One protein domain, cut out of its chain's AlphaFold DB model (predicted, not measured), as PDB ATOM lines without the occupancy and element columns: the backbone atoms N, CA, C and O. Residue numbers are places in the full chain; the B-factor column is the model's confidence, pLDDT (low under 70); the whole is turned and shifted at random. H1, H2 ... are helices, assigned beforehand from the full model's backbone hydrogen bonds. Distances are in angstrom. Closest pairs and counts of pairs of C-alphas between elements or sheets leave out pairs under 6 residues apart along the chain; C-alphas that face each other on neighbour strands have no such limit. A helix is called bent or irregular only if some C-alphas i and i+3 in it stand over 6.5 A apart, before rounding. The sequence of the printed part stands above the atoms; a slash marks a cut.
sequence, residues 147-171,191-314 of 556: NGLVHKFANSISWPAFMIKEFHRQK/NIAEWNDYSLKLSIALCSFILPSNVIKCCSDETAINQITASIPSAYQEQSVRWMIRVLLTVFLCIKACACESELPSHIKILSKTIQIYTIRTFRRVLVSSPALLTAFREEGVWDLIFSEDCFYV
ATOM      1  N   ASN A 147      12.277  28.823  42.065       79.06
ATOM      2  CA  ASN A 147      12.667  29.202  43.436       79.06
ATOM      3  C   ASN A 147      13.017  27.996  44.330       79.06
ATOM      4  O   ASN A 147      13.995  28.032  45.076       79.06
ATOM      5  N   GLY A 148      12.259  26.896  44.233       85.56
ATOM      6  CA  GLY A 148      12.545  25.674  44.992       85.56
ATOM      7  C   GLY A 148      13.895  25.036  44.634       85.56
ATOM      8  O   GLY A 148      14.577  24.491  45.504       85.56
ATOM      9  N   LEU A 149      14.313  25.147  43.373       88.06
ATOM     10  CA  LEU A 149      15.587  24.631  42.882       88.06
ATOM     11  C   LEU A 149      16.756  25.557  43.225       88.06
ATOM     12  O   LEU A 149      17.827  25.047  43.546       88.06
ATOM     13  N   VAL A 150      16.545  26.877  43.282       91.94
ATOM     14  CA  VAL A 150      17.544  27.835  43.797       91.94
ATOM     15  C   VAL A 150      17.909  27.506  45.247       91.94
ATOM     16  O   VAL A 150      19.089  27.353  45.563       91.94
ATOM     17  N   HIS A 151      16.915  27.299  46.118       88.38
ATOM     18  CA  HIS A 151      17.164  26.915  47.514       88.38
ATOM     19  C   HIS A 151      17.871  25.566  47.636       88.38
ATOM     20  O   HIS A 151      18.813  25.416  48.415       88.38
ATOM     21  N   LYS A 152      17.441  24.575  46.850       89.75
ATOM     22  CA  LYS A 152      18.078  23.257  46.826       89.75
ATOM     23  C   LYS A 152      19.534  23.341  46.373       89.75
ATOM     24  O   LYS A 152      20.397  22.714  46.989       89.75
ATOM     25  N   PHE A 153      19.810  24.112  45.324       92.62
ATOM     26  CA  PHE A 153      21.157  24.336  44.822       92.62
ATOM     27  C   PHE A 153      22.017  25.019  45.885       92.62
ATOM     28  O   PHE A 153      23.067  24.494  46.235       92.62
ATOM     29  N   ALA A 154      21.541  26.116  46.478       90.88
ATOM     30  CA  ALA A 154      22.256  26.833  47.530       90.88
ATOM     31  C   ALA A 154      22.583  25.936  48.738       90.88
ATOM     32  O   ALA A 154      23.734  25.870  49.167       90.88
ATOM     33  N   ASN A 155      21.617  25.146  49.219       87.19
ATOM     34  CA  ASN A 155      21.858  24.147  50.267       87.19
ATOM     35  C   ASN A 155      22.917  23.118  49.852       87.19
ATOM     36  O   ASN A 155      23.738  22.697  50.668       87.19
ATOM     37  N   SER A 156      22.921  22.745  48.572       87.69
ATOM     38  CA  SER A 156      23.899  21.822  48.004       87.69
ATOM     39  C   SER A 156      25.299  22.433  47.861       87.69
ATOM     40  O   SER A 156      26.262  21.695  47.703       87.69
ATOM     41  N   ILE A 157      25.449  23.754  47.928       89.12
ATOM     42  CA  ILE A 157      26.754  24.426  47.969       89.12
ATOM     43  C   ILE A 157      27.232  24.589  49.413       89.12
ATOM     44  O   ILE A 157      28.420  24.424  49.682       89.12
ATOM     45  N   SER A 158      26.316  24.837  50.352       84.94
ATOM     46  CA  SER A 158      26.652  25.082  51.759       84.94
ATOM     47  C   SER A 158      26.838  23.808  52.605       84.94
ATOM     48  O   SER A 158      27.475  23.868  53.657       84.94
ATOM     49  N   TRP A 159      26.353  22.635  52.170       81.56
ATOM     50  CA  TRP A 159      26.452  21.389  52.959       81.56
ATOM     51  C   TRP A 159      27.870  20.957  53.389       81.56
ATOM     52  O   TRP A 159      27.985  20.438  54.504       81.56
ATOM     53  N   PRO A 160      28.958  21.170  52.614       78.38
ATOM     54  CA  PRO A 160      30.311  20.828  53.053       78.38
ATOM     55  C   PRO A 160      30.703  21.583  54.324       78.38
ATOM     56  O   PRO A 160      31.271  21.000  55.246       78.38
ATOM     57  N   ALA A 161      30.333  22.866  54.403       73.25
ATOM     58  CA  ALA A 161      30.540  23.684  55.592       73.25
ATOM     59  C   ALA A 161      29.717  23.154  56.782       73.25
ATOM     60  O   ALA A 161      30.216  23.096  57.908       73.25
ATOM     61  N   PHE A 162      28.488  22.686  56.535       72.38
ATOM     62  CA  PHE A 162      27.626  22.107  57.575       72.38
ATOM     63  C   PHE A 162      28.159  20.787  58.126       72.38
ATOM     64  O   PHE A 162      28.131  20.583  59.341       72.38
ATOM     65  N   MET A 163      28.694  19.907  57.274       69.31
ATOM     66  CA  MET A 163      29.294  18.664  57.760       69.31
ATOM     67  C   MET A 163      30.482  18.926  58.668       69.31
ATOM     68  O   MET A 163      30.573  18.323  59.736       69.31
ATOM     69  N   ILE A 164      31.390  19.819  58.263       66.44
ATOM     70  CA  ILE A 164      32.598  20.109  59.041       66.44
ATOM     71  C   ILE A 164      32.214  20.623  60.435       66.44
ATOM     72  O   ILE A 164      32.767  20.147  61.430       66.44
ATOM     73  N   LYS A 165      31.207  21.506  60.532       63.06
ATOM     74  CA  LYS A 165      30.671  21.986  61.816       63.06
ATOM     75  C   LYS A 165      30.152  20.848  62.706       63.06
ATOM     76  O   LYS A 165      30.508  20.786  63.884       63.06
ATOM     77  N   GLU A 166      29.331  19.946  62.168       58.69
ATOM     78  CA  GLU A 166      28.727  18.855  62.949       58.69
ATOM     79  C   GLU A 166      29.784  17.875  63.486       58.69
ATOM     80  O   GLU A 166      29.721  17.455  64.643       58.69
ATOM     81  N   PHE A 167      30.824  17.595  62.696       58.47
ATOM     82  CA  PHE A 167      31.958  16.778  63.131       58.47
ATOM     83  C   PHE A 167      32.741  17.397  64.292       58.47
ATOM     84  O   PHE A 167      33.149  16.684  65.215       58.47
ATOM     85  N   HIS A 168      32.945  18.717  64.273       57.72
ATOM     86  CA  HIS A 168      33.573  19.418  65.393       57.72
ATOM     87  C   HIS A 168      32.714  19.314  66.666       57.72
ATOM     88  O   HIS A 168      33.235  18.945  67.720       57.72
ATOM     89  N   ARG A 169      31.392  19.505  66.556       55.72
ATOM     90  CA  ARG A 169      30.448  19.414  67.686       55.72
ATOM     91  C   ARG A 169      30.389  18.017  68.318       55.72
ATOM     92  O   ARG A 169      30.350  17.884  69.546       55.72
ATOM     93  N   GLN A 170      30.401  16.968  67.497       54.41
ATOM     94  CA  GLN A 170      30.353  15.577  67.960       54.41
ATOM     95  C   GLN A 170      31.614  15.179  68.748       54.41
ATOM     96  O   GLN A 170      31.548  14.359  69.667       54.41
ATOM     97  N   LYS A 171      32.762  15.797  68.429       51.84
ATOM     98  CA  LYS A 171      34.035  15.595  69.132       51.84
ATOM     99  C   LYS A 171      34.066  16.269  70.499       51.84
ATOM    100  O   LYS A 171      34.621  15.695  71.433       51.84
ATOM    101  N   ASN A 191      43.344  19.249  55.521       69.81
ATOM    102  CA  ASN A 191      44.317  20.312  55.789       69.81
ATOM    103  C   ASN A 191      43.788  21.647  55.220       69.81
ATOM    104  O   ASN A 191      43.059  21.651  54.229       69.81
ATOM    105  N   ILE A 192      44.182  22.782  55.802       71.31
ATOM    106  CA  ILE A 192      43.809  24.131  55.338       71.31
ATOM    107  C   ILE A 192      44.100  24.287  53.836       71.31
ATOM    108  O   ILE A 192      43.277  24.818  53.101       71.31
ATOM    109  N   ALA A 193      45.222  23.740  53.355       76.12
ATOM    110  CA  ALA A 193      45.577  23.753  51.937       76.12
ATOM    111  C   ALA A 193      44.576  22.994  51.039       76.12
ATOM    112  O   ALA A 193      44.208  23.489  49.978       76.12
ATOM    113  N   GLU A 194      44.106  21.817  51.464       79.19
ATOM    114  CA  GLU A 194      43.124  21.016  50.715       79.19
ATOM    115  C   GLU A 194      41.750  21.704  50.704       79.19
ATOM    116  O   GLU A 194      41.054  21.703  49.690       79.19
ATOM    117  N   TRP A 195      41.372  22.346  51.814       82.00
ATOM    118  CA  TRP A 195      40.144  23.138  51.894       82.00
ATOM    119  C   TRP A 195      40.200  24.403  51.031       82.00
ATOM    120  O   TRP A 195      39.209  24.747  50.386       82.00
ATOM    121  N   ASN A 196      41.353  25.072  50.978       81.06
ATOM    122  CA  ASN A 196      41.576  26.220  50.101       81.06
ATOM    123  C   ASN A 196      41.461  25.818  48.622       81.06
ATOM    124  O   ASN A 196      40.753  26.482  47.868       81.06
ATOM    125  N   ASP A 197      42.102  24.717  48.215       84.94
ATOM    126  CA  ASP A 197      42.014  24.190  46.844       84.94
ATOM    127  C   ASP A 197      40.577  23.793  46.473       84.94
ATOM    128  O   ASP A 197      40.084  24.148  45.401       84.94
ATOM    129  N   TYR A 198      39.866  23.125  47.384       87.81
ATOM    130  CA  TYR A 198      38.454  22.810  47.196       87.81
ATOM    131  C   TYR A 198      37.597  24.079  47.055       87.81
ATOM    132  O   TYR A 198      36.834  24.193  46.097       87.81
ATOM    133  N   SER A 199      37.753  25.052  47.959       86.25
ATOM    134  CA  SER A 199      37.002  26.318  47.942       86.25
ATOM    135  C   SER A 199      37.244  27.090  46.644       86.25
ATOM    136  O   SER A 199      36.312  27.637  46.054       86.25
ATOM    137  N   LEU A 200      38.489  27.085  46.164       88.31
ATOM    138  CA  LEU A 200      38.887  27.661  44.886       88.31
ATOM    139  C   LEU A 200      38.176  26.971  43.715       88.31
ATOM    140  O   LEU A 200      37.520  27.633  42.909       88.31
ATOM    141  N   LYS A 201      38.276  25.641  43.620       90.56
ATOM    142  CA  LYS A 201      37.650  24.861  42.541       90.56
ATOM    143  C   LYS A 201      36.133  24.998  42.547       90.56
ATOM    144  O   LYS A 201      35.546  25.153  41.479       90.56
ATOM    145  N   LEU A 202      35.514  25.008  43.728       92.19
ATOM    146  CA  LEU A 202      34.079  25.224  43.886       92.19
ATOM    147  C   LEU A 202      33.685  26.603  43.364       92.19
ATOM    148  O   LEU A 202      32.756  26.712  42.574       92.19
ATOM    149  N   SER A 203      34.428  27.643  43.741       90.69
ATOM    150  CA  SER A 203      34.164  29.015  43.297       90.69
ATOM    151  C   SER A 203      34.293  29.164  41.778       90.69
ATOM    152  O   SER A 203      33.466  29.822  41.150       90.69
ATOM    153  N   ILE A 204      35.281  28.503  41.164       89.88
ATOM    154  CA  ILE A 204      35.449  28.475  39.703       89.88
ATOM    155  C   ILE A 204      34.283  27.743  39.024       89.88
ATOM    156  O   ILE A 204      33.768  28.229  38.019       89.88
ATOM    157  N   ALA A 205      33.870  26.591  39.555       92.00
ATOM    158  CA  ALA A 205      32.760  25.806  39.018       92.00
ATOM    159  C   ALA A 205      31.390  26.478  39.244       92.00
ATOM    160  O   ALA A 205      30.469  26.297  38.457       92.00
ATOM    161  N   LEU A 206      31.244  27.305  40.283       93.00
ATOM    162  CA  LEU A 206      30.079  28.177  40.452       93.00
ATOM    163  C   LEU A 206      30.078  29.283  39.400       93.00
ATOM    164  O   LEU A 206      29.102  29.459  38.676       93.00
ATOM    165  N   CYS A 207      31.192  29.997  39.253       93.19
ATOM    166  CA  CYS A 207      31.294  31.072  38.270       93.19
ATOM    167  C   CYS A 207      31.147  30.560  36.824       93.19
ATOM    168  O   CYS A 207      30.795  31.345  35.939       93.19
ATOM    169  N   SER A 208      31.354  29.258  36.573       92.44
ATOM    170  CA  SER A 208      31.285  28.693  35.224       92.44
ATOM    171  C   SER A 208      29.899  28.703  34.582       92.44
ATOM    172  O   SER A 208      29.783  28.592  33.363       92.44
ATOM    173  N   PHE A 209      28.849  28.913  35.379       94.25
ATOM    174  CA  PHE A 209      27.499  29.153  34.870       94.25
ATOM    175  C   PHE A 209      27.378  30.499  34.143       94.25
ATOM    176  O   PHE A 209      26.485  30.657  33.315       94.25
ATOM    177  N   ILE A 210      28.271  31.452  34.421       92.75
ATOM    178  CA  ILE A 210      28.256  32.797  33.838       92.75
ATOM    179  C   ILE A 210      29.301  32.920  32.727       92.75
ATOM    180  O   ILE A 210      28.984  33.358  31.622       92.75
ATOM    181  N   LEU A 211      30.547  32.518  33.001       88.25
ATOM    182  CA  LEU A 211      31.664  32.589  32.052       88.25
ATOM    183  C   LEU A 211      32.407  31.253  31.984       88.25
ATOM    184  O   LEU A 211      32.539  30.597  33.002       88.25
ATOM    185  N   PRO A 212      32.994  30.852  30.849       82.38
ATOM    186  CA  PRO A 212      33.754  29.605  30.768       82.38
ATOM    187  C   PRO A 212      34.907  29.512  31.796       82.38
ATOM    188  O   PRO A 212      35.626  30.484  32.040       82.38
ATOM    189  N   SER A 213      35.138  28.331  32.388       70.31
ATOM    190  CA  SER A 213      36.120  28.134  33.478       70.31
ATOM    191  C   SER A 213      37.566  28.498  33.110       70.31
ATOM    192  O   SER A 213      38.349  28.873  33.983       70.31
ATOM    193  N   ASN A 214      37.939  28.394  31.832       63.72
ATOM    194  CA  ASN A 214      39.243  28.826  31.312       63.72
ATOM    195  C   ASN A 214      39.420  30.349  31.391       63.72
ATOM    196  O   ASN A 214      40.516  30.819  31.687       63.72
ATOM    197  N   VAL A 215      38.342  31.109  31.188       61.88
ATOM    198  CA  VAL A 215      38.339  32.563  31.355       61.88
ATOM    199  C   VAL A 215      38.465  32.904  32.833       61.88
ATOM    200  O   VAL A 215      39.270  33.752  33.191       61.88
ATOM    201  N   ILE A 216      37.752  32.203  33.717       60.44
ATOM    202  CA  ILE A 216      37.753  32.468  35.168       60.44
ATOM    203  C   ILE A 216      39.137  32.252  35.801       60.44
ATOM    204  O   ILE A 216      39.564  33.064  36.619       60.44
ATOM    205  N   LYS A 217      39.857  31.198  35.394       55.47
ATOM    206  CA  LYS A 217      41.186  30.851  35.936       55.47
ATOM    207  C   LYS A 217      42.300  31.830  35.555       55.47
ATOM    208  O   LYS A 217      43.272  31.943  36.290       55.47
ATOM    209  N   CYS A 218      42.188  32.513  34.418       41.41
ATOM    210  CA  CYS A 218      43.264  33.334  33.873       41.41
ATOM    211  C   CYS A 218      42.909  34.827  33.961       41.41
ATOM    212  O   CYS A 218      41.802  35.230  33.595       41.41
ATOM    213  N   CYS A 219      43.841  35.679  34.401       44.78
ATOM    214  CA  CYS A 219      43.835  37.089  33.995       44.78
ATOM    215  C   CYS A 219      44.196  37.120  32.508       44.78
ATOM    216  O   CYS A 219      45.365  37.212  32.147       44.78
ATOM    217  N   SER A 220      43.193  36.913  31.660       50.78
ATOM    218  CA  SER A 220      43.347  36.911  30.209       50.78
ATOM    219  C   SER A 220      43.034  38.291  29.637       50.78
ATOM    220  O   SER A 220      42.289  39.066  30.233       50.78
ATOM    221  N   ASP A 221      43.663  38.576  28.499       56.75
ATOM    222  CA  ASP A 221      43.511  39.776  27.675       56.75
ATOM    223  C   ASP A 221      42.029  40.177  27.520       56.75
ATOM    224  O   ASP A 221      41.197  39.357  27.114       56.75
ATOM    225  N   GLU A 222      41.697  41.433  27.838       60.78
ATOM    226  CA  GLU A 222      40.336  41.987  27.752       60.78
ATOM    227  C   GLU A 222      39.716  41.774  26.364       60.78
ATOM    228  O   GLU A 222      38.510  41.552  26.235       60.78
ATOM    229  N   THR A 223      40.542  41.748  25.312       62.00
ATOM    230  CA  THR A 223      40.080  41.494  23.943       62.00
ATOM    231  C   THR A 223      39.574  40.062  23.742       62.00
ATOM    232  O   THR A 223      38.555  39.863  23.076       62.00
ATOM    233  N   ALA A 224      40.213  39.065  24.359       63.38
ATOM    234  CA  ALA A 224      39.772  37.671  24.309       63.38
ATOM    235  C   ALA A 224      38.490  37.456  25.131       63.38
ATOM    236  O   ALA A 224      37.596  36.719  24.709       63.38
ATOM    237  N   ILE A 225      38.364  38.145  26.270       64.38
ATOM    238  CA  ILE A 225      37.156  38.116  27.108       64.38
ATOM    239  C   ILE A 225      35.960  38.679  26.333       64.38
ATOM    240  O   ILE A 225      34.897  38.057  26.314       64.38
ATOM    241  N   ASN A 226      36.142  39.795  25.626       66.50
ATOM    242  CA  ASN A 226      35.084  40.404  24.819       66.50
ATOM    243  C   ASN A 226      34.627  39.488  23.674       66.50
ATOM    244  O   ASN A 226      33.429  39.372  23.423       66.50
ATOM    245  N   GLN A 227      35.548  38.775  23.020       67.00
ATOM    246  CA  GLN A 227      35.205  37.821  21.957       67.00
ATOM    247  C   GLN A 227      34.430  36.604  22.478       67.00
ATOM    248  O   GLN A 227      33.458  36.178  21.854       67.00
ATOM    249  N   ILE A 228      34.825  36.054  23.631       70.00
ATOM    250  CA  ILE A 228      34.123  34.922  24.251       70.00
ATOM    251  C   ILE A 228      32.736  35.362  24.724       70.00
ATOM    252  O   ILE A 228      31.748  34.684  24.452       70.00
ATOM    253  N   THR A 229      32.644  36.521  25.372       68.19
ATOM    254  CA  THR A 229      31.383  37.046  25.907       68.19
ATOM    255  C   THR A 229      30.399  37.389  24.786       68.19
ATOM    256  O   THR A 229      29.214  37.100  24.918       68.19
ATOM    257  N   ALA A 230      30.883  37.875  23.636       70.69
ATOM    258  CA  ALA A 230      30.057  38.123  22.451       70.69
ATOM    259  C   ALA A 230      29.432  36.850  21.844       70.69
ATOM    260  O   ALA A 230      28.441  36.938  21.121       70.69
ATOM    261  N   SER A 231      29.989  35.665  22.121       80.56
ATOM    262  CA  SER A 231      29.449  34.390  21.625       80.56
ATOM    263  C   SER A 231      28.296  33.832  22.469       80.56
ATOM    264  O   SER A 231      27.585  32.929  22.026       80.56
ATOM    265  N   ILE A 232      28.101  34.357  23.682       85.62
ATOM    266  CA  ILE A 232      27.079  33.881  24.613       85.62
ATOM    267  C   ILE A 232      25.780  34.663  24.356       85.62
ATOM    268  O   ILE A 232      25.815  35.891  24.264       85.62
ATOM    269  N   PRO A 233      24.610  34.000  24.280       90.19
ATOM    270  CA  PRO A 233      23.339  34.701  24.127       90.19
ATOM    271  C   PRO A 233      23.103  35.711  25.260       90.19
ATOM    272  O   PRO A 233      23.170  35.350  26.433       90.19
ATOM    273  N   SER A 234      22.758  36.957  24.925       89.56
ATOM    274  CA  SER A 234      22.517  38.018  25.922       89.56
ATOM    275  C   SER A 234      21.432  37.635  26.942       89.56
ATOM    276  O   SER A 234      21.643  37.791  28.141       89.56
ATOM    277  N   ALA A 235      20.338  37.010  26.489       92.81
ATOM    278  CA  ALA A 235      19.287  36.498  27.374       92.81
ATOM    279  C   ALA A 235      19.797  35.424  28.357       92.81
ATOM    280  O   ALA A 235      19.324  35.340  29.487       92.81
ATOM    281  N   TYR A 236      20.778  34.611  27.945       94.38
ATOM    282  CA  TYR A 236      21.413  33.644  28.840       94.38
ATOM    283  C   TYR A 236      22.261  34.359  29.890       94.38
ATOM    284  O   TYR A 236      22.153  34.044  31.070       94.38
ATOM    285  N   GLN A 237      23.085  35.328  29.477       93.06
ATOM    286  CA  GLN A 237      23.943  36.071  30.402       93.06
ATOM    287  C   GLN A 237      23.133  36.791  31.470       93.06
ATOM    288  O   GLN A 237      23.424  36.623  32.653       93.06
ATOM    289  N   GLU A 238      22.098  37.527  31.064       95.06
ATOM    290  CA  GLU A 238      21.217  38.225  31.994       95.06
ATOM    291  C   GLU A 238      20.625  37.251  33.014       95.06
ATOM    292  O   GLU A 238      20.816  37.418  34.219       95.06
ATOM    293  N   GLN A 239      19.996  36.171  32.541       94.69
ATOM    294  CA  GLN A 239      19.392  35.178  33.423       94.69
ATOM    295  C   GLN A 239      20.430  34.499  34.328       94.69
ATOM    296  O   GLN A 239      20.133  34.204  35.483       94.69
ATOM    297  N   SER A 240      21.654  34.268  33.839       95.62
ATOM    298  CA  SER A 240      22.712  33.591  34.603       95.62
ATOM    299  C   SER A 240      23.232  34.455  35.747       95.62
ATOM    300  O   SER A 240      23.471  33.946  36.840       95.62
ATOM    301  N   VAL A 241      23.337  35.769  35.520       95.31
ATOM    302  CA  VAL A 241      23.697  36.745  36.548       95.31
ATOM    303  C   VAL A 241      22.594  36.819  37.594       95.31
ATOM    304  O   VAL A 241      22.883  36.665  38.782       95.31
ATOM    305  N   ARG A 242      21.334  36.977  37.163       95.94
ATOM    306  CA  ARG A 242      20.187  37.039  38.081       95.94
ATOM    307  C   ARG A 242      20.113  35.791  38.958       95.94
ATOM    308  O   ARG A 242      20.035  35.872  40.181       95.94
ATOM    309  N   TRP A 243      20.212  34.622  38.331       95.69
ATOM    310  CA  TRP A 243      20.228  33.337  39.020       95.69
ATOM    311  C   TRP A 243      21.377  33.225  40.029       95.69
ATOM    312  O   TRP A 243      21.143  32.832  41.172       95.69
ATOM    313  N   MET A 244      22.598  33.612  39.647       95.25
ATOM    314  CA  MET A 244      23.756  33.552  40.541       95.25
ATOM    315  C   MET A 244      23.579  34.442  41.772       95.25
ATOM    316  O   MET A 244      23.876  34.006  42.881       95.25
ATOM    317  N   ILE A 245      23.066  35.666  41.604       94.88
ATOM    318  CA  ILE A 245      22.818  36.580  42.727       94.88
ATOM    319  C   ILE A 245      21.828  35.944  43.715       94.88
ATOM    320  O   ILE A 245      22.122  35.872  44.910       94.88
ATOM    321  N   ARG A 246      20.718  35.370  43.229       94.25
ATOM    322  CA  ARG A 246      19.732  34.660  44.071       94.25
ATOM    323  C   ARG A 246      20.323  33.451  44.795       94.25
ATOM    324  O   ARG A 246      20.040  33.233  45.978       94.25
ATOM    325  N   VAL A 247      21.145  32.662  44.099       94.06
ATOM    326  CA  VAL A 247      21.861  31.527  44.694       94.06
ATOM    327  C   VAL A 247      22.768  32.010  45.819       94.06
ATOM    328  O   VAL A 247      22.702  31.458  46.912       94.06
ATOM    329  N   LEU A 248      23.577  33.043  45.586       92.44
ATOM    330  CA  LEU A 248      24.538  33.542  46.569       92.44
ATOM    331  C   LEU A 248      23.861  34.164  47.788       92.44
ATOM    332  O   LEU A 248      24.250  33.839  48.907       92.44
ATOM    333  N   LEU A 249      22.809  34.965  47.592       90.06
ATOM    334  CA  LEU A 249      21.980  35.470  48.693       90.06
ATOM    335  C   LEU A 249      21.485  34.313  49.569       90.06
ATOM    336  O   LEU A 249      21.593  34.355  50.793       90.06
ATOM    337  N   THR A 250      21.027  33.227  48.946       89.94
ATOM    338  CA  THR A 250      20.579  32.040  49.680       89.94
ATOM    339  C   THR A 250      21.738  31.297  50.354       89.94
ATOM    340  O   THR A 250      21.608  30.889  51.504       89.94
ATOM    341  N   VAL A 251      22.884  31.135  49.685       89.12
ATOM    342  CA  VAL A 251      24.079  30.479  50.244       89.12
ATOM    343  C   VAL A 251      24.545  31.195  51.509       89.12
ATOM    344  O   VAL A 251      24.775  30.525  52.519       89.12
ATOM    345  N   PHE A 252      24.637  32.529  51.489       85.75
ATOM    346  CA  PHE A 252      25.061  33.311  52.652       85.75
ATOM    347  C   PHE A 252      24.026  33.296  53.775       85.75
ATOM    348  O   PHE A 252      24.411  33.123  54.928       85.75
ATOM    349  N   LEU A 253      22.723  33.321  53.466       84.50
ATOM    350  CA  LEU A 253      21.681  33.091  54.474       84.50
ATOM    351  C   LEU A 253      21.816  31.711  55.135       84.50
ATOM    352  O   LEU A 253      21.728  31.595  56.359       84.50
ATOM    353  N   CYS A 254      22.080  30.662  54.352       81.12
ATOM    354  CA  CYS A 254      22.281  29.312  54.873       81.12
ATOM    355  C   CYS A 254      23.557  29.209  55.730       81.12
ATOM    356  O   CYS A 254      23.565  28.511  56.747       81.12
ATOM    357  N   ILE A 255      24.625  29.920  55.354       77.94
ATOM    358  CA  ILE A 255      25.858  30.020  56.145       77.94
ATOM    359  C   ILE A 255      25.598  30.763  57.465       77.94
ATOM    360  O   ILE A 255      25.982  30.254  58.520       77.94
ATOM    361  N   LYS A 256      24.894  31.903  57.429       75.75
ATOM    362  CA  LYS A 256      24.547  32.717  58.606       75.75
ATOM    363  C   LYS A 256      23.676  31.956  59.596       75.75
ATOM    364  O   LYS A 256      23.983  31.939  60.782       75.75
ATOM    365  N   ALA A 257      22.659  31.237  59.117       73.88
ATOM    366  CA  ALA A 257      21.826  30.365  59.953       73.88
ATOM    367  C   ALA A 257      22.639  29.282  60.693       73.88
ATOM    368  O   ALA A 257      22.169  28.692  61.666       73.88
ATOM    369  N   CYS A 258      23.864  29.017  60.235       61.81
ATOM    370  CA  CYS A 258      24.781  28.066  60.835       61.81
ATOM    371  C   CYS A 258      25.899  28.712  61.658       61.81
ATOM    372  O   CYS A 258      26.673  27.971  62.267       61.81
ATOM    373  N   ALA A 259      25.993  30.035  61.752       62.66
ATOM    374  CA  ALA A 259      26.768  30.664  62.812       62.66
ATOM    375  C   ALA A 259      25.994  30.475  64.129       62.66
ATOM    376  O   ALA A 259      24.806  30.776  64.207       62.66
ATOM    377  N   CYS A 260      26.623  29.897  65.156       51.94
ATOM    378  CA  CYS A 260      26.074  30.055  66.509       51.94
ATOM    379  C   CYS A 260      26.293  31.520  66.939       51.94
ATOM    380  O   CYS A 260      27.022  32.236  66.267       51.94
ATOM    381  N   GLU A 261      25.740  31.964  68.069       53.66
ATOM    382  CA  GLU A 261      25.928  33.330  68.616       53.66
ATOM    383  C   GLU A 261      27.409  33.739  68.866       53.66
ATOM    384  O   GLU A 261      27.685  34.855  69.293       53.66
ATOM    385  N   SER A 262      28.371  32.852  68.587       55.81
ATOM    386  CA  SER A 262      29.818  33.077  68.569       55.81
ATOM    387  C   SER A 262      30.370  33.062  67.136       55.81
ATOM    388  O   SER A 262      29.905  32.272  66.316       55.81
ATOM    389  N   GLU A 263      31.416  33.852  66.883       61.81
ATOM    390  CA  GLU A 263      32.148  34.016  65.615       61.81
ATOM    391  C   GLU A 263      32.147  32.829  64.623       61.81
ATOM    392  O   GLU A 263      32.304  31.657  64.979       61.81
ATOM    393  N   LEU A 264      32.064  33.158  63.328       65.19
ATOM    394  CA  LEU A 264      32.070  32.188  62.233       65.19
ATOM    395  C   LEU A 264      33.385  31.366  62.199       65.19
ATOM    396  O   LEU A 264      34.469  31.958  62.204       65.19
ATOM    397  N   PRO A 265      33.331  30.022  62.085       71.94
ATOM    398  CA  PRO A 265      34.531  29.189  61.989       71.94
ATOM    399  C   PRO A 265      35.445  29.564  60.808       71.94
ATOM    400  O   PRO A 265      34.962  29.871  59.715       71.94
ATOM    401  N   SER A 266      36.768  29.451  60.985       72.19
ATOM    402  CA  SER A 266      37.772  29.868  59.985       72.19
ATOM    403  C   SER A 266      37.604  29.207  58.610       72.19
ATOM    404  O   SER A 266      37.697  29.877  57.586       72.19
ATOM    405  N   HIS A 267      37.252  27.920  58.551       73.50
ATOM    406  CA  HIS A 267      36.982  27.222  57.286       73.50
ATOM    407  C   HIS A 267      35.770  27.799  56.527       73.50
ATOM    408  O   HIS A 267      35.803  27.904  55.300       73.50
ATOM    409  N   ILE A 268      34.720  28.233  57.232       77.94
ATOM    410  CA  ILE A 268      33.549  28.867  56.609       77.94
ATOM    411  C   ILE A 268      33.898  30.288  56.151       77.94
ATOM    412  O   ILE A 268      33.502  30.684  55.053       77.94
ATOM    413  N   LYS A 269      34.705  31.025  56.932       77.94
ATOM    414  CA  LYS A 269      35.261  32.326  56.520       77.94
ATOM    415  C   LYS A 269      36.068  32.194  55.216       77.94
ATOM    416  O   LYS A 269      35.855  32.979  54.297       77.94
ATOM    417  N   ILE A 270      36.938  31.184  55.100       78.25
ATOM    418  CA  ILE A 270      37.728  30.895  53.884       78.25
ATOM    419  C   ILE A 270      36.825  30.645  52.672       78.25
ATOM    420  O   ILE A 270      37.011  31.267  51.623       78.25
ATOM    421  N   LEU A 271      35.854  29.737  52.809       82.25
ATOM    422  CA  LEU A 271      34.939  29.377  51.727       82.25
ATOM    423  C   LEU A 271      34.154  30.602  51.247       82.25
ATOM    424  O   LEU A 271      34.132  30.891  50.052       82.25
ATOM    425  N   SER A 272      33.579  31.353  52.189       82.81
ATOM    426  CA  SER A 272      32.779  32.549  51.909       82.81
ATOM    427  C   SER A 272      33.604  33.603  51.173       82.81
ATOM    428  O   SER A 272      33.219  34.027  50.085       82.81
ATOM    429  N   LYS A 273      34.800  33.936  51.688       81.25
ATOM    430  CA  LYS A 273      35.710  34.908  51.058       81.25
ATOM    431  C   LYS A 273      36.130  34.475  49.653       81.25
ATOM    432  O   LYS A 273      36.195  35.302  48.747       81.25
ATOM    433  N   THR A 274      36.398  33.184  49.451       84.38
ATOM    434  CA  THR A 274      36.814  32.663  48.140       84.38
ATOM    435  C   THR A 274      35.676  32.769  47.125       84.38
ATOM    436  O   THR A 274      35.887  33.310  46.039       84.38
ATOM    437  N   ILE A 275      34.458  32.356  47.494       88.19
ATOM    438  CA  ILE A 275      33.273  32.481  46.631       88.19
ATOM    439  C   ILE A 275      33.026  33.950  46.270       88.19
ATOM    440  O   ILE A 275      32.818  34.264  45.097       88.19
ATOM    441  N   GLN A 276      33.106  34.859  47.246       86.62
ATOM    442  CA  GLN A 276      32.874  36.291  47.036       86.62
ATOM    443  C   GLN A 276      33.886  36.899  46.057       86.62
ATOM    444  O   GLN A 276      33.481  37.506  45.068       86.62
ATOM    445  N   ILE A 277      35.192  36.690  46.268       85.25
ATOM    446  CA  ILE A 277      36.244  37.254  45.402       85.25
ATOM    447  C   ILE A 277      36.079  36.782  43.952       85.25
ATOM    448  O   ILE A 277      36.135  37.588  43.021       85.25
ATOM    449  N   TYR A 278      35.867  35.481  43.740       87.31
ATOM    450  CA  TYR A 278      35.702  34.930  42.392       87.31
ATOM    451  C   TYR A 278      34.419  35.416  41.719       87.31
ATOM    452  O   TYR A 278      34.432  35.712  40.520       87.31
ATOM    453  N   THR A 279      33.341  35.567  42.488       90.75
ATOM    454  CA  THR A 279      32.078  36.106  41.985       90.75
ATOM    455  C   THR A 279      32.240  37.565  41.566       90.75
ATOM    456  O   THR A 279      31.918  37.894  40.430       90.75
ATOM    457  N   ILE A 280      32.797  38.426  42.425       90.94
ATOM    458  CA  ILE A 280      32.995  39.858  42.132       90.94
ATOM    459  C   ILE A 280      33.850  40.035  40.874       90.94
ATOM    460  O   ILE A 280      33.495  40.802  39.979       90.94
ATOM    461  N   ARG A 281      34.940  39.271  40.743       88.38
ATOM    462  CA  ARG A 281      35.786  39.295  39.537       88.38
ATOM    463  C   ARG A 281      35.040  38.839  38.287       88.38
ATOM    464  O   ARG A 281      35.225  39.420  37.218       88.38
ATOM    465  N   THR A 282      34.198  37.817  38.406       90.94
ATOM    466  CA  THR A 282      33.365  37.328  37.299       90.94
ATOM    467  C   THR A 282      32.329  38.378  36.898       90.94
ATOM    468  O   THR A 282      32.232  38.709  35.721       90.94
ATOM    469  N   PHE A 283      31.626  38.976  37.862       93.69
ATOM    470  CA  PHE A 283      30.671  40.061  37.634       93.69
ATOM    471  C   PHE A 283      31.323  41.279  36.984       93.69
ATOM    472  O   PHE A 283      30.782  41.814  36.016       93.69
ATOM    473  N   ARG A 284      32.521  41.671  37.436       91.38
ATOM    474  CA  ARG A 284      33.298  42.746  36.807       91.38
ATOM    475  C   ARG A 284      33.543  42.460  35.331       91.38
ATOM    476  O   ARG A 284      33.279  43.317  34.500       91.38
ATOM    477  N   ARG A 285      34.008  41.255  34.991       88.44
ATOM    478  CA  ARG A 285      34.266  40.862  33.594       88.44
ATOM    479  C   ARG A 285      32.999  40.880  32.744       88.44
ATOM    480  O   ARG A 285      33.042  41.356  31.616       88.44
ATOM    481  N   VAL A 286      31.878  40.421  33.297       90.81
ATOM    482  CA  VAL A 286      30.578  40.499  32.620       90.81
ATOM    483  C   VAL A 286      30.190  41.946  32.340       90.81
ATOM    484  O   VAL A 286      29.824  42.251  31.213       90.81
ATOM    485  N   LEU A 287      30.310  42.847  33.319       91.00
ATOM    486  CA  LEU A 287      29.973  44.258  33.113       91.00
ATOM    487  C   LEU A 287      30.922  44.963  32.141       91.00
ATOM    488  O   LEU A 287      30.460  45.792  31.365       91.00
ATOM    489  N   VAL A 288      32.215  44.621  32.136       89.12
ATOM    490  CA  VAL A 288      33.178  45.139  31.145       89.12
ATOM    491  C   VAL A 288      32.747  44.774  29.724       89.12
ATOM    492  O   VAL A 288      32.788  45.615  28.831       89.12
ATOM    493  N   SER A 289      32.308  43.536  29.507       86.56
ATOM    494  CA  SER A 289      31.908  43.062  28.182       86.56
ATOM    495  C   SER A 289      30.447  43.360  27.822       86.56
ATOM    496  O   SER A 289      30.084  43.331  26.649       86.56
ATOM    497  N   SER A 290      29.573  43.592  28.801       89.62
ATOM    498  CA  SER A 290      28.139  43.838  28.601       89.62
ATOM    499  C   SER A 290      27.583  44.822  29.644       89.62
ATOM    500  O   SER A 290      26.843  44.416  30.546       89.62
ATOM    501  N   PRO A 291      27.873  46.134  29.503       91.06
ATOM    502  CA  PRO A 291      27.451  47.166  30.461       91.06
ATOM    503  C   PRO A 291      25.933  47.254  30.676       91.06
ATOM    504  O   PRO A 291      25.476  47.591  31.765       91.06
ATOM    505  N   ALA A 292      25.135  46.892  29.663       91.81
ATOM    506  CA  ALA A 292      23.669  46.904  29.731       91.81
ATOM    507  C   ALA A 292      23.098  46.027  30.865       91.81
ATOM    508  O   ALA A 292      22.013  46.308  31.379       91.81
ATOM    509  N   LEU A 293      23.845  45.002  31.296       93.94
ATOM    510  CA  LEU A 293      23.443  44.098  32.374       93.94
ATOM    511  C   LEU A 293      23.451  44.755  33.759       93.94
ATOM    512  O   LEU A 293      22.903  44.173  34.692       93.94
ATOM    513  N   LEU A 294      24.012  45.962  33.915       95.44
ATOM    514  CA  LEU A 294      24.005  46.698  35.186       95.44
ATOM    515  C   LEU A 294      22.591  46.844  35.774       95.44
ATOM    516  O   LEU A 294      22.411  46.791  36.989       95.44
ATOM    517  N   THR A 295      21.577  46.979  34.920       94.00
ATOM    518  CA  THR A 295      20.166  47.018  35.334       94.00
ATOM    519  C   THR A 295      19.737  45.727  36.035       94.00
ATOM    520  O   THR A 295      19.240  45.786  37.157       94.00
ATOM    521  N   ALA A 296      20.029  44.565  35.448       95.00
ATOM    522  CA  ALA A 296      19.746  43.262  36.048       95.00
ATOM    523  C   ALA A 296      20.516  43.041  37.363       95.00
ATOM    524  O   ALA A 296      19.964  42.500  38.318       95.00
ATOM    525  N   PHE A 297      21.767  43.507  37.448       96.25
ATOM    526  CA  PHE A 297      22.545  43.483  38.692       96.25
ATOM    527  C   PHE A 297      21.865  44.271  39.823       96.25
ATOM    528  O   PHE A 297      21.802  43.797  40.959       96.25
ATOM    529  N   ARG A 298      21.344  45.466  39.518       94.81
ATOM    530  CA  ARG A 298      20.632  46.318  40.483       94.81
ATOM    531  C   ARG A 298      19.308  45.701  40.922       94.81
ATOM    532  O   ARG A 298      19.042  45.651  42.115       94.81
ATOM    533  N   GLU A 299      18.502  45.232  39.971       95.00
ATOM    534  CA  GLU A 299      17.179  44.651  40.238       95.00
ATOM    535  C   GLU A 299      17.236  43.433  41.165       95.00
ATOM    536  O   GLU A 299      16.328  43.225  41.963       95.00
ATOM    537  N   GLU A 300      18.305  42.640  41.079       94.62
ATOM    538  CA  GLU A 300      18.482  41.444  41.907       94.62
ATOM    539  C   GLU A 300      19.216  41.714  43.230       94.62
ATOM    540  O   GLU A 300      19.426  40.783  44.005       94.62
ATOM    541  N   GLY A 301      19.611  42.962  43.507       92.69
ATOM    542  CA  GLY A 301      20.235  43.340  44.779       92.69
ATOM    543  C   GLY A 301      21.719  42.973  44.888       92.69
ATOM    544  O   GLY A 301      22.174  42.532  45.943       92.69
ATOM    545  N   VAL A 302      22.516  43.150  43.820       94.50
ATOM    546  CA  VAL A 302      23.968  42.864  43.880       94.50
ATOM    547  C   VAL A 302      24.682  43.661  44.978       94.50
ATOM    548  O   VAL A 302      25.624  43.159  45.589       94.50
ATOM    549  N   TRP A 303      24.245  44.895  45.240       93.62
ATOM    550  CA  TRP A 303      24.866  45.747  46.251       93.62
ATOM    551  C   TRP A 303      24.549  45.258  47.662       93.62
ATOM    552  O   TRP A 303      25.466  45.183  48.477       93.62
ATOM    553  N   ASP A 304      23.319  44.800  47.901       89.81
ATOM    554  CA  ASP A 304      22.926  44.166  49.163       89.81
ATOM    555  C   ASP A 304      23.729  42.882  49.407       89.81
ATOM    556  O   ASP A 304      24.153  42.603  50.526       89.81
ATOM    557  N   LEU A 305      24.003  42.115  48.345       88.62
ATOM    558  CA  LEU A 305      24.848  40.925  48.417       88.62
ATOM    559  C   LEU A 305      26.302  41.278  48.775       88.62
ATOM    560  O   LEU A 305      26.865  40.694  49.706       88.62
ATOM    561  N   ILE A 306      26.920  42.205  48.034       88.88
ATOM    562  CA  ILE A 306      28.346  42.545  48.166       88.88
ATOM    563  C   ILE A 306      28.635  43.258  49.490       88.88
ATOM    564  O   ILE A 306      29.622  42.918  50.139       88.88
ATOM    565  N   PHE A 307      27.780  44.200  49.896       84.88
ATOM    566  CA  PHE A 307      27.930  45.004  51.116       84.88
ATOM    567  C   PHE A 307      27.153  44.443  52.314       84.88
ATOM    568  O   PHE A 307      26.883  45.161  53.271       84.88
ATOM    569  N   SER A 308      26.804  43.158  52.308       79.31
ATOM    570  CA  SER A 308      26.196  42.518  53.480       79.31
ATOM    571  C   SER A 308      27.186  42.357  54.641       79.31
ATOM    572  O   SER A 308      28.406  42.280  54.444       79.31
ATOM    573  N   GLU A 309      26.651  42.235  55.862       69.12
ATOM    574  CA  GLU A 309      27.408  41.893  57.082       69.12
ATOM    575  C   GLU A 309      28.292  40.651  56.889       69.12
ATOM    576  O   GLU A 309      29.437  40.612  57.338       69.12
ATOM    577  N   ASP A 310      27.775  39.661  56.159       58.03
ATOM    578  CA  ASP A 310      28.417  38.366  55.925       58.03
ATOM    579  C   ASP A 310      29.492  38.409  54.813       58.03
ATOM    580  O   ASP A 310      30.222  37.433  54.600       58.03
ATOM    581  N   CYS A 311      29.606  39.535  54.101       58.81
ATOM    582  CA  CYS A 311      30.506  39.714  52.962       58.81
ATOM    583  C   CYS A 311      31.552  40.801  53.212       58.81
ATOM    584  O   CYS A 311      32.750  40.528  53.198       58.81
ATOM    585  N   PHE A 312      31.123  42.036  53.451       60.88
ATOM    586  CA  PHE A 312      32.024  43.188  53.470       60.88
ATOM    587  C   PHE A 312      32.586  43.497  54.864       60.88
ATOM    588  O   PHE A 312      33.732  43.943  54.986       60.88
ATOM    589  N   TYR A 313      31.804  43.208  55.908       56.78
ATOM    590  CA  TYR A 313      32.093  43.578  57.301       56.78
ATOM    591  C   TYR A 313      32.665  42.450  58.154       56.78
ATOM    592  O   TYR A 313      32.867  42.634  59.351       56.78
ATOM    593  N   VAL A 314      32.943  41.283  57.564       55.66
ATOM    594  CA  VAL A 314      33.535  40.164  58.303       55.66
ATOM    595  C   VAL A 314      34.896  40.593  58.849       55.66
ATOM    596  O   VAL A 314      35.851  40.742  58.078       55.66
TER     597      VAL A 314
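AT A GLANCE: This is residues 147 to 171 and 191 to 314 of the 556 residues of an uncharacterized protein of Hordeum vulgare subsp. vulgare (UniProt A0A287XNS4). Two long helices, H5 and H6, run side by side in opposite ways through the middle, with the others set round them: H2 packs along H6, the first arm of bent H1 crosses H5, and H7 and H8 pack on H5. H4 lies across the end of H6, short H3 packs on the end of H2, and residues 166 to 171 of H1 stick out. The printed part has 149 residues with eight named helices, H1 to H8 in chain order, and no named strand: all helix. It is compact, with a radius of gyration of the C-alphas of 16.0 A, and spans 52 by 31 by 28 A.

HOW THE PARTS SIT: H1, residues 147 to 171, was assigned as one helix by its hydrogen bonds but is bent: C-alphas 157 and 160 are 7.2 A apart, and its arms H1a, residues 147 to 157, and H1b, residues 160 to 171, stand at 55 degrees. H1a touches H5, residues 234 to 256, at a steep tilt of 62 degrees; the closest C-alphas, of Ala 154 and Val 251, are 4.9 A apart. H2, residues 192 to 207, touches H6, residues 266 to 289, at a shallow tilt of 32 degrees, the same way, closest at the C-alphas of Ser 203 and Ile 275, 4.9 A. Residues 204 to 207 alone of H2 touch H3, residues 213 to 217, closest at C-alphas 204 and 213, 6.3 A. H4, residues 222 to 230, touches residues 285 to 289 alone of H6, about perpendicular at 82 degrees, closest at C-alphas 226 and 289, 5.3 A. H5 and H6 form a helical hairpin at a shallow tilt of 18 degrees but only just touch, with 3 pairs of C-alphas within 8 A, the closest 255 and 268 at 7.8 A. H7, residues 291 to 299, is only just irregular, with C-alphas 292 and 295 6.6 A apart; it touches residues 238 to 242 alone of H5, closest at C-alphas 293 and 238, 6.3 A. H8, residues 302 to 306, touches residues 245 to 249 alone of H5, closest at C-alphas 305 and 249, 6.2 A. Every O i to N i+4 pair is within hydrogen-bond range in H1a, H1b, H2 to H6 and H8, and 3 of 5 in H7.

IN THESE COORDINATES: H1a begins at C-alpha 147 (12.667, 29.202, 43.436). H2 measures 22.3 A, H5 33.2 A and H6 34.9 A from first to last C-alpha. H8 ends at C-alpha 306 (28.346, 42.545, 48.166).

THE WHOLE: The farthest C-alphas, of Lys 171 and Thr 223, are 52.4 A apart. Residues 172 to 190 are not printed, a gap of 17.5 A between C-alphas 171 and 191. No link printed whole is long. Low-confidence residues, under 70, include 163 to 171, 214 to 227 and 309 to 314.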